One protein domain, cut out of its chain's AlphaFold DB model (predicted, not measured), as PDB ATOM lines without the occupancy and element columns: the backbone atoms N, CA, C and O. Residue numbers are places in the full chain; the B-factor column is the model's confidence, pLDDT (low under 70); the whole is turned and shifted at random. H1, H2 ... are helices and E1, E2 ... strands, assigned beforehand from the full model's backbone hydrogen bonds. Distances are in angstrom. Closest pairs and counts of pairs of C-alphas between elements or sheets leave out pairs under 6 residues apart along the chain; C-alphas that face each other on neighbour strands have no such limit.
ATOM      1  N   LEU A  53     -32.562 -47.443 -10.286       61.84
ATOM      2  CA  LEU A  53     -32.455 -46.031  -9.920       61.84
ATOM      3  C   LEU A  53     -32.798 -45.092 -11.086       61.84
ATOM      4  O   LEU A  53     -33.404 -44.042 -10.893       61.84
ATOM      5  N   ALA A  54     -32.421 -45.457 -12.313       63.72
ATOM      6  CA  ALA A  54     -32.754 -44.656 -13.487       63.72
ATOM      7  C   ALA A  54     -34.265 -44.682 -13.763       63.72
ATOM      8  O   ALA A  54     -34.825 -43.659 -14.149       63.72
ATOM      9  N   CYS A  55     -34.926 -45.820 -13.528       60.81
ATOM     10  CA  CYS A  55     -36.382 -45.921 -13.609       60.81
ATOM     11  C   CYS A  55     -37.064 -45.043 -12.551       60.81
ATOM     12  O   CYS A  55     -37.957 -44.281 -12.907       60.81
ATOM     13  N   ASP A  56     -36.594 -45.078 -11.298       69.81
ATOM     14  CA  ASP A  56     -37.105 -44.222 -10.213       69.81
ATOM     15  C   ASP A  56     -37.022 -42.734 -10.577       69.81
ATOM     16  O   ASP A  56     -37.994 -41.992 -10.454       69.81
ATOM     17  N   LEU A  57     -35.865 -42.301 -11.085       72.75
ATOM     18  CA  LEU A  57     -35.622 -40.903 -11.440       72.75
ATOM     19  C   LEU A  57     -36.467 -40.431 -12.629       72.75
ATOM     20  O   LEU A  57     -36.733 -39.239 -12.741       72.75
ATOM     21  N   VAL A  58     -36.882 -41.337 -13.518       79.50
ATOM     22  CA  VAL A  58     -37.714 -41.010 -14.685       79.50
ATOM     23  C   VAL A  58     -39.193 -40.864 -14.319       79.50
ATOM     24  O   VAL A  58     -39.902 -40.133 -15.014       79.50
ATOM     25  N   GLU A  59     -39.672 -41.487 -13.239       79.19
ATOM     26  CA  GLU A  59     -41.099 -41.445 -12.881       79.19
ATOM     27  C   GLU A  59     -41.614 -40.019 -12.636       79.19
ATOM     28  O   GLU A  59     -42.710 -39.675 -13.075       79.19
ATOM     29  N   GLU A  60     -40.791 -39.136 -12.067       80.00
ATOM     30  CA  GLU A  60     -41.127 -37.716 -11.865       80.00
ATOM     31  C   GLU A  60     -41.408 -36.962 -13.184       80.00
ATOM     32  O   GLU A  60     -42.113 -35.949 -13.221       80.00
ATOM     33  N   TYR A  61     -40.871 -37.470 -14.292       84.12
ATOM     34  CA  TYR A  61     -40.931 -36.846 -15.609       84.12
ATOM     35  C   TYR A  61     -41.925 -37.520 -16.554       84.12
ATOM     36  O   TYR A  61     -42.282 -36.927 -17.577       84.12
ATOM     37  N   ARG A  62     -42.368 -38.747 -16.254       84.88
ATOM     38  CA  ARG A  62     -43.158 -39.574 -17.176       84.88
ATOM     39  C   ARG A  62     -44.470 -38.898 -17.614       84.88
ATOM     40  O   ARG A  62     -44.657 -38.779 -18.828       84.88
ATOM     41  N   PRO A  63     -45.321 -38.363 -16.713       83.00
ATOM     42  CA  PRO A  63     -46.581 -37.744 -17.131       83.00
ATOM     43  C   PRO A  63     -46.365 -36.450 -17.924       83.00
ATOM     44  O   PRO A  63     -47.080 -36.152 -18.879       83.00
ATOM     45  N   PHE A  64     -45.363 -35.654 -17.541       84.31
ATOM     46  CA  PHE A  64     -45.179 -34.331 -18.129       84.31
ATOM     47  C   PHE A  64     -44.405 -34.363 -19.449       84.31
ATOM     48  O   PHE A  64     -44.773 -33.666 -20.391       84.31
ATOM     49  N   LEU A  65     -43.326 -35.143 -19.528       85.50
ATOM     50  CA  LEU A  65     -42.480 -35.214 -20.719       85.50
ATOM     51  C   LEU A  65     -42.894 -36.357 -21.645       85.50
ATOM     52  O   LEU A  65     -42.956 -36.158 -22.855       85.50
ATOM     53  N   GLY A  66     -43.188 -37.538 -21.098       85.94
ATOM     54  CA  GLY A  66     -43.561 -38.715 -21.884       85.94
ATOM     55  C   GLY A  66     -44.945 -38.566 -22.505       85.94
ATOM     56  O   GLY A  66     -45.078 -38.459 -23.727       85.94
ATOM     57  N   ASP A  67     -45.975 -38.496 -21.664       86.75
ATOM     58  CA  ASP A  67     -47.362 -38.532 -22.139       86.75
ATOM     59  C   ASP A  67     -47.701 -37.300 -22.981       86.75
ATOM     60  O   ASP A  67     -48.309 -37.410 -24.047       86.75
ATOM     61  N   ARG A  68     -47.232 -36.113 -22.574       88.75
ATOM     62  CA  ARG A  68     -47.438 -34.875 -23.341       88.75
ATOM     63  C   ARG A  68     -46.784 -34.924 -24.720       88.75
ATOM     64  O   ARG A  68     -47.362 -34.401 -25.676       88.75
ATOM     65  N   LEU A  69     -45.603 -35.534 -24.845       90.50
ATOM     66  CA  LEU A  69     -44.943 -35.718 -26.137       90.50
ATOM     67  C   LEU A  69     -45.779 -36.629 -27.037       90.50
ATOM     68  O   LEU A  69     -46.054 -36.264 -28.180       90.50
ATOM     69  N   VAL A  70     -46.215 -37.780 -26.518       91.00
ATOM     70  CA  VAL A  70     -47.014 -38.756 -27.274       91.00
ATOM     71  C   VAL A  70     -48.349 -38.148 -27.708       91.00
ATOM     72  O   VAL A  70     -48.673 -38.163 -28.896       91.00
ATOM     73  N   LEU A  71     -49.084 -37.527 -26.783       91.25
ATOM     74  CA  LEU A  71     -50.340 -36.837 -27.086       91.25
ATOM     75  C   LEU A  71     -50.128 -35.708 -28.100       91.25
ATOM     76  O   LEU A  71     -50.924 -35.543 -29.022       91.25
ATOM     77  N   GLY A  72     -49.035 -34.952 -27.979       89.94
ATOM     78  CA  GLY A  72     -48.672 -33.909 -28.933       89.94
ATOM     79  C   GLY A  72     -48.422 -34.448 -30.343       89.94
ATOM     80  O   GLY A  72     -48.876 -33.843 -31.316       89.94
ATOM     81  N   LEU A  73     -47.738 -35.587 -30.465       90.69
ATOM     82  CA  LEU A  73     -47.467 -36.242 -31.747       90.69
ATOM     83  C   LEU A  73     -48.742 -36.779 -32.405       90.69
ATOM     84  O   LEU A  73     -48.928 -36.584 -33.610       90.69
ATOM     85  N   ILE A  74     -49.629 -37.392 -31.619       91.12
ATOM     86  CA  ILE A  74     -50.923 -37.905 -32.089       91.12
ATOM     87  C   ILE A  74     -51.823 -36.744 -32.531       91.12
ATOM     88  O   ILE A  74     -52.320 -36.740 -33.657       91.12
ATOM     89  N   ASN A  75     -51.972 -35.711 -31.697       92.69
ATOM     90  CA  ASN A  75     -52.836 -34.560 -31.984       92.69
ATOM     91  C   ASN A  75     -52.392 -33.785 -33.233       92.69
ATOM     92  O   ASN A  75     -53.222 -33.264 -33.975       92.69
ATOM     93  N   ARG A  76     -51.081 -33.730 -33.496       90.56
ATOM     94  CA  ARG A  76     -50.512 -33.095 -34.697       90.56
ATOM     95  C   ARG A  76     -50.478 -34.015 -35.916       90.56
ATOM     96  O   ARG A  76     -49.962 -33.604 -36.950       90.56
ATOM     97  N   LYS A  77     -50.993 -35.247 -35.802       88.56
ATOM     98  CA  LYS A  77     -50.944 -36.287 -36.843       88.56
ATOM     99  C   LYS A  77     -49.523 -36.551 -37.360       88.56
ATOM    100  O   LYS A  77     -49.342 -36.927 -38.513       88.56
ATOM    101  N   MET A  78     -48.512 -36.341 -36.514       86.06
ATOM    102  CA  MET A  78     -47.112 -36.636 -36.843       86.06
ATOM    103  C   MET A  78     -46.809 -38.132 -36.774       86.06
ATOM    104  O   MET A  78     -45.848 -38.594 -37.382       86.06
ATOM    105  N   VAL A  79     -47.608 -38.867 -36.003       88.31
ATOM    106  CA  VAL A  79     -47.598 -40.325 -35.925       88.31
ATOM    107  C   VAL A  79     -49.042 -40.781 -36.089       88.31
ATOM    108  O   VAL A  79     -49.926 -40.325 -35.364       88.31
ATOM    109  N   THR A  80     -49.286 -41.650 -37.063       88.88
ATOM    110  CA  THR A  80     -50.616 -42.165 -37.400       88.88
ATOM    111  C   THR A  80     -50.647 -43.690 -37.301       88.88
ATOM    112  O   THR A  80     -49.590 -44.317 -37.343       88.88
ATOM    113  N   PRO A  81     -51.826 -44.336 -37.228       87.88
ATOM    114  CA  PRO A  81     -51.913 -45.799 -37.262       87.88
ATOM    115  C   PRO A  81     -51.230 -46.426 -38.491       87.88
ATOM    116  O   PRO A  81     -50.674 -47.514 -38.398       87.88
ATOM    117  N   ALA A  82     -51.195 -45.713 -39.624       88.94
ATOM    118  CA  ALA A  82     -50.530 -46.162 -40.847       88.94
ATOM    119  C   ALA A  82     -48.994 -46.221 -40.730       88.94
ATOM    120  O   ALA A  82     -48.329 -46.843 -41.564       88.94
ATOM    121  N   ASP A  83     -48.418 -45.585 -39.711       88.56
ATOM    122  CA  ASP A  83     -46.985 -45.589 -39.436       88.56
ATOM    123  C   ASP A  83     -46.519 -46.805 -38.626       88.56
ATOM    124  O   ASP A  83     -45.317 -46.972 -38.393       88.56
ATOM    125  N   PHE A  84     -47.453 -47.670 -38.232       89.88
ATOM    126  CA  PHE A  84     -47.178 -48.905 -37.515       89.88
ATOM    127  C   PHE A  84     -47.353 -50.113 -38.433       89.88
ATOM    128  O   PHE A  84     -48.220 -50.152 -39.305       89.88
ATOM    129  N   VAL A  85     -46.491 -51.104 -38.239       87.00
ATOM    130  CA  VAL A  85     -46.601 -52.437 -38.819       87.00
ATOM    131  C   VAL A  85     -47.132 -53.344 -37.721       87.00
ATOM    132  O   VAL A  85     -46.479 -53.502 -36.691       87.00
ATOM    133  N   ILE A  86     -48.321 -53.901 -37.935       87.00
ATOM    134  CA  ILE A  86     -48.959 -54.850 -37.022       87.00
ATOM    135  C   ILE A  86     -48.744 -56.245 -37.609       87.00
ATOM    136  O   ILE A  86     -49.058 -56.478 -38.775       87.00
ATOM    137  N   ARG A  87     -48.157 -57.147 -36.821       83.88
ATOM    138  CA  ARG A  87     -47.958 -58.555 -37.174       83.88
ATOM    139  C   ARG A  87     -49.018 -59.379 -36.449       83.88
ATOM    140  O   ARG A  87     -49.031 -59.393 -35.223       83.88
ATOM    141  N   GLU A  88     -49.893 -60.038 -37.202       76.31
ATOM    142  CA  GLU A  88     -51.002 -60.829 -36.643       76.31
ATOM    143  C   GLU A  88     -50.517 -62.146 -36.004       76.31
ATOM    144  O   GLU A  88     -51.065 -62.565 -34.992       76.31
ATOM    145  N   ASP A  89     -49.417 -62.725 -36.502       76.25
ATOM    146  CA  ASP A  89     -48.849 -64.004 -36.027       76.25
ATOM    147  C   ASP A  89     -47.783 -63.845 -34.923       76.25
ATOM    148  O   ASP A  89     -46.809 -64.605 -34.847       76.25
ATOM    149  N   ALA A  90     -47.885 -62.805 -34.094       72.12
ATOM    150  CA  ALA A  90     -46.879 -62.556 -33.067       72.12
ATOM    151  C   ALA A  90     -47.037 -63.529 -31.880       72.12
ATOM    152  O   ALA A  90     -48.142 -63.674 -31.359       72.12
ATOM    153  N   PRO A  91     -45.957 -64.190 -31.423       73.06
ATOM    154  CA  PRO A  91     -46.041 -65.133 -30.312       73.06
ATOM    155  C   PRO A  91     -46.377 -64.412 -28.996       73.06
ATOM    156  O   PRO A  91     -45.897 -63.308 -28.745       73.06
ATOM    157  N   GLU A  92     -47.181 -65.053 -28.139       68.81
ATOM    158  CA  GLU A  92     -47.576 -64.505 -26.828       68.81
ATOM    159  C   GLU A  92     -46.389 -64.384 -25.856       68.81
ATOM    160  O   GLU A  92     -46.373 -63.520 -24.978       68.81
ATOM    161  N   THR A  93     -45.370 -65.227 -26.031       73.31
ATOM    162  CA  THR A  93     -44.149 -65.264 -25.217       73.31
ATOM    163  C   THR A  93     -42.907 -65.304 -26.100       73.31
ATOM    164  O   THR A  93     -42.891 -65.997 -27.116       73.31
ATOM    165  N   PHE A  94     -41.845 -64.617 -25.681       77.19
ATOM    166  CA  PHE A  94     -40.547 -64.594 -26.363       77.19
ATOM    167  C   PHE A  94     -39.503 -65.289 -25.485       77.19
ATOM    168  O   PHE A  94     -39.485 -65.045 -24.277       77.19
ATOM    169  N   ALA A  95     -38.650 -66.143 -26.060       75.81
ATOM    170  CA  ALA A  95     -37.628 -66.857 -25.292       75.81
ATOM    171  C   ALA A  95     -36.460 -65.944 -24.880       75.81
ATOM    172  O   ALA A  95     -35.883 -66.120 -23.808       75.81
ATOM    173  N   ASP A  96     -36.131 -64.955 -25.714       80.50
ATOM    174  CA  ASP A  96     -35.076 -63.977 -25.457       80.50
ATOM    175  C   ASP A  96     -35.362 -62.604 -26.108       80.50
ATOM    176  O   ASP A  96     -36.328 -62.414 -26.858       80.50
ATOM    177  N   GLU A  97     -34.517 -61.608 -25.808       75.06
ATOM    178  CA  GLU A  97     -34.661 -60.252 -26.359       75.06
ATOM    179  C   GLU A  97     -34.433 -60.174 -27.878       75.06
ATOM    180  O   GLU A  97     -34.983 -59.286 -28.543       75.06
ATOM    181  N   ALA A  98     -33.630 -61.076 -28.447       79.06
ATOM    182  CA  ALA A  98     -33.337 -61.086 -29.876       79.06
ATOM    183  C   ALA A  98     -34.552 -61.581 -30.672       79.06
ATOM    184  O   ALA A  98     -34.938 -60.962 -31.669       79.06
ATOM    185  N   GLU A  99     -35.208 -62.632 -30.186       76.62
ATOM    186  CA  GLU A  99     -36.462 -63.152 -30.707       76.62
ATOM    187  C   GLU A  99     -37.581 -62.126 -30.546       76.62
ATOM    188  O   GLU A  99     -38.298 -61.859 -31.514       76.62
ATOM    189  N   MET A 100     -37.680 -61.474 -29.380       76.44
ATOM    190  CA  MET A 100     -38.621 -60.370 -29.189       76.44
ATOM    191  C   MET A 100     -38.398 -59.289 -30.240       76.44
ATOM    192  O   MET A 100     -39.351 -58.845 -30.872       76.44
ATOM    193  N   ARG A 101     -37.147 -58.878 -30.483       73.88
ATOM    194  CA  ARG A 101     -36.831 -57.857 -31.486       73.88
ATOM    195  C   ARG A 101     -37.217 -58.278 -32.900       73.88
ATOM    196  O   ARG A 101     -37.699 -57.426 -33.642       73.88
ATOM    197  N   ALA A 102     -37.026 -59.543 -33.255       76.38
ATOM    198  CA  ALA A 102     -37.370 -60.069 -34.572       76.38
ATOM    199  C   ALA A 102     -38.886 -60.244 -34.776       76.38
ATOM    200  O   ALA A 102     -39.378 -60.055 -35.887       76.38
ATOM    201  N   LYS A 103     -39.630 -60.581 -33.715       76.00
ATOM    202  CA  LYS A 103     -41.048 -60.974 -33.779       76.00
ATOM    203  C   LYS A 103     -41.992 -60.010 -33.049       76.00
ATOM    204  O   LYS A 103     -43.049 -60.424 -32.581       76.00
ATOM    205  N   ARG A 104     -41.643 -58.719 -32.941       79.88
ATOM    206  CA  ARG A 104     -42.487 -57.735 -32.230       79.88
ATOM    207  C   ARG A 104     -43.897 -57.670 -32.844       79.88
ATOM    208  O   ARG A 104     -43.979 -57.493 -34.065       79.88
ATOM    209  N   PRO A 105     -44.971 -57.707 -32.027       83.38
ATOM    210  CA  PRO A 105     -46.350 -57.615 -32.514       83.38
ATOM    211  C   PRO A 105     -46.651 -56.300 -33.231       83.38
ATOM    212  O   PRO A 105     -47.360 -56.274 -34.233       83.38
ATOM    213  N   VAL A 106     -46.082 -55.200 -32.736       85.56
ATOM    214  CA  VAL A 106     -46.236 -53.866 -33.319       85.56
ATOM    215  C   VAL A 106     -44.865 -53.222 -33.457       85.56
ATOM    216  O   VAL A 106     -44.073 -53.204 -32.512       85.56
ATOM    217  N   GLU A 107     -44.583 -52.676 -34.634       87.00
ATOM    218  CA  GLU A 107     -43.327 -51.995 -34.935       87.00
ATOM    219  C   GLU A 107     -43.579 -50.643 -35.603       87.00
ATOM    220  O   GLU A 107     -44.376 -50.527 -36.531       87.00
ATOM    221  N   MET A 108     -42.885 -49.598 -35.146       88.94
ATOM    222  CA  MET A 108     -42.918 -48.291 -35.802       88.94
ATOM    223  C   MET A 108     -42.044 -48.299 -37.054       88.94
ATOM    224  O   MET A 108     -40.878 -48.693 -37.007       88.94
ATOM    225  N   LYS A 109     -42.563 -47.763 -38.162       91.12
ATOM    226  CA  LYS A 109     -41.767 -47.556 -39.377       91.12
ATOM    227  C   LYS A 109     -40.588 -46.610 -39.102       91.12
ATOM    228  O   LYS A 109     -40.726 -45.662 -38.321       91.12
ATOM    229  N   PRO A 110     -39.452 -46.753 -39.816       90.38
ATOM    230  CA  PRO A 110     -38.268 -45.919 -39.595       90.38
ATOM    231  C   PRO A 110     -38.528 -44.407 -39.685       90.38
ATOM    232  O   PRO A 110     -37.886 -43.626 -38.987       90.38
ATOM    233  N   ALA A 111     -39.466 -43.976 -40.534       88.50
ATOM    234  CA  ALA A 111     -39.848 -42.569 -40.648       88.50
ATOM    235  C   ALA A 111     -40.501 -42.034 -39.363       88.50
ATOM    236  O   ALA A 111     -40.119 -40.965 -38.885       88.50
ATOM    237  N   ALA A 112     -41.411 -42.803 -38.766       89.12
ATOM    238  CA  ALA A 112     -42.084 -42.431 -37.528       89.12
ATOM    239  C   ALA A 112     -41.136 -42.455 -36.328       89.12
ATOM    240  O   ALA A 112     -41.183 -41.550 -35.500       89.12
ATOM    241  N   VAL A 113     -40.207 -43.417 -36.278       91.12
ATOM    242  CA  VAL A 113     -39.138 -43.432 -35.265       91.12
ATOM    243  C   VAL A 113     -38.294 -42.157 -35.349       91.12
ATOM    244  O   VAL A 113     -38.061 -41.500 -34.338       91.12
ATOM    245  N   ARG A 114     -37.880 -41.746 -36.557       91.56
ATOM    246  CA  ARG A 114     -37.124 -40.495 -36.745       91.56
ATOM    247  C   ARG A 114     -37.923 -39.262 -36.339       91.56
ATOM    248  O   ARG A 114     -37.358 -38.367 -35.709       91.56
ATOM    249  N   ALA A 115     -39.209 -39.203 -36.682       90.06
ATOM    250  CA  ALA A 115     -40.088 -38.103 -36.296       90.06
ATOM    251  C   ALA A 115     -40.244 -38.018 -34.770       90.06
ATOM    252  O   ALA A 115     -40.108 -36.937 -34.197       90.06
ATOM    253  N   PHE A 116     -40.438 -39.163 -34.112       91.56
ATOM    254  CA  PHE A 116     -40.523 -39.268 -32.658       91.56
ATOM    255  C   PHE A 116     -39.238 -38.782 -31.976       91.56
ATOM    256  O   PHE A 116     -39.292 -37.887 -31.135       91.56
ATOM    257  N   ILE A 117     -38.075 -39.304 -32.385       92.44
ATOM    258  CA  ILE A 117     -36.771 -38.907 -31.826       92.44
ATOM    259  C   ILE A 117     -36.527 -37.410 -32.043       92.44
ATOM    260  O   ILE A 117     -36.087 -36.709 -31.138       92.44
ATOM    261  N   SER A 118     -36.860 -36.893 -33.226       93.06
ATOM    262  CA  SER A 118     -36.682 -35.472 -33.549       93.06
ATOM    263  C   SER A 118     -37.573 -34.565 -32.694       93.06
ATOM    264  O   SER A 118     -37.136 -33.498 -32.250       93.06
ATOM    265  N   ALA A 119     -38.812 -34.986 -32.426       92.25
ATOM    266  CA  ALA A 119     -39.721 -34.281 -31.529       92.25
ATOM    267  C   ALA A 119     -39.234 -34.326 -30.074       92.25
ATOM    268  O   ALA A 119     -39.218 -33.288 -29.411       92.25
ATOM    269  N   TYR A 120     -38.759 -35.486 -29.611       92.06
ATOM    270  CA  TYR A 120     -38.149 -35.645 -28.292       92.06
ATOM    271  C   TYR A 120     -36.929 -34.732 -28.112       92.06
ATOM    272  O   TYR A 120     -36.849 -33.975 -27.147       92.06
ATOM    273  N   GLU A 121     -36.004 -34.725 -29.073       93.81
ATOM    274  CA  GLU A 121     -34.824 -33.855 -29.044       93.81
ATOM    275  C   GLU A 121     -35.204 -32.369 -29.048       93.81
ATOM    276  O   GLU A 121     -34.576 -31.551 -28.377       93.81
ATOM    277  N   THR A 122     -36.261 -32.005 -29.774       92.81
ATOM    278  CA  THR A 122     -36.785 -30.633 -29.772       92.81
ATOM    279  C   THR A 122     -37.369 -30.254 -28.418       92.81
ATOM    280  O   THR A 122     -37.074 -29.167 -27.923       92.81
ATOM    281  N   MET A 123     -38.132 -31.152 -27.794       91.88
ATOM    282  CA  MET A 123     -38.638 -30.971 -26.437       91.88
ATOM    283  C   MET A 123     -37.482 -30.797 -25.448       91.88
ATOM    284  O   MET A 123     -37.461 -29.821 -24.713       91.88
ATOM    285  N   MET A 124     -36.459 -31.655 -25.486       91.88
ATOM    286  CA  MET A 124     -35.307 -31.596 -24.573       91.88
ATOM    287  C   MET A 124     -34.532 -30.269 -24.601       91.88
ATOM    288  O   MET A 124     -33.882 -29.924 -23.611       91.88
ATOM    289  N   ARG A 125     -34.598 -29.523 -25.713       93.19
ATOM    290  CA  ARG A 125     -33.984 -28.193 -25.868       93.19
ATOM    291  C   ARG A 125     -34.826 -27.048 -25.303       93.19
ATOM    292  O   ARG A 125     -34.311 -25.938 -25.177       93.19
ATOM    293  N   GLN A 126     -36.095 -27.282 -24.979       92.06
ATOM    294  CA  GLN A 126     -36.959 -26.263 -24.388       92.06
ATOM    295  C   GLN A 126     -36.435 -25.851 -23.012       92.06
ATOM    296  O   GLN A 126     -35.894 -26.676 -22.272       92.06
TER     297      GLN A 126
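AT A GLANCE: This is residues 53 to 126 of the 168 residues of the protein "CRISPR-associated endonuclease Cas1" of Desulfonema ishimotonii (UniProt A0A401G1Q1). What is the main shape? It is a loose, flat arch: the short two-stranded ladder E1 and E2 joins a loop with H3 at one end to H2 and H4, which cross steeply, at the other, and H1 lies beyond the start of H2. What is it made of? The printed part has 74 residues, mostly helix by class, in the order H1, H2, E1, H3, E2, H4, with the sheet E1 - E2 antiparallel. How large is it? The radius of gyration of the C-alphas is 14.9 A, and the spans are 40 by 34 by 16 A.

IN THESE COORDINATES: Where are the strands? E1 is residues 84 to 86, 6.2 A long, and E2 is residues 106 to 108, 6.9 A. Where are the helices? H4, residues 110 to 124, measures 21.0 A and ends at C-alpha 124 (-35.307, -31.596, -24.573). H2, residues 62 to 75, measures 18.4 A; H3, residues 97 to 102, 8.7 A; H1, residues 53 to 59, 10.2 A from C-alpha 53 (-32.455, -46.031, -9.920).

HOW THE PARTS SIT: How do the strands pair? E1 and E2 are antiparallel at 159 degrees, with N 85 and O 107 2.8 A apart, within hydrogen-bond range. Which helices touch? H2, with residues 69 to 73 alone, touches H4 at a steep tilt of 51 degrees, opposite ways; the closest C-alphas, of Leu 69 and Tyr 120, are 7.1 A apart. What of H1 and H3? H1 and H2 meet only through their link, and H3 and H4 are apart. How are the helix backbones? Every O i to N i+4 pair is within hydrogen-bond range in H1, H3 and H4, and 8 of 10 in H2.

THE WHOLE: Is anything cut or long? The printed part has no cut and no long link. What stands free? Residues 59 to 64 do, of which 62 to 64 belong to H2. Where is confidence low? Residues 53 to 56 and residue 92 have pLDDT under 70.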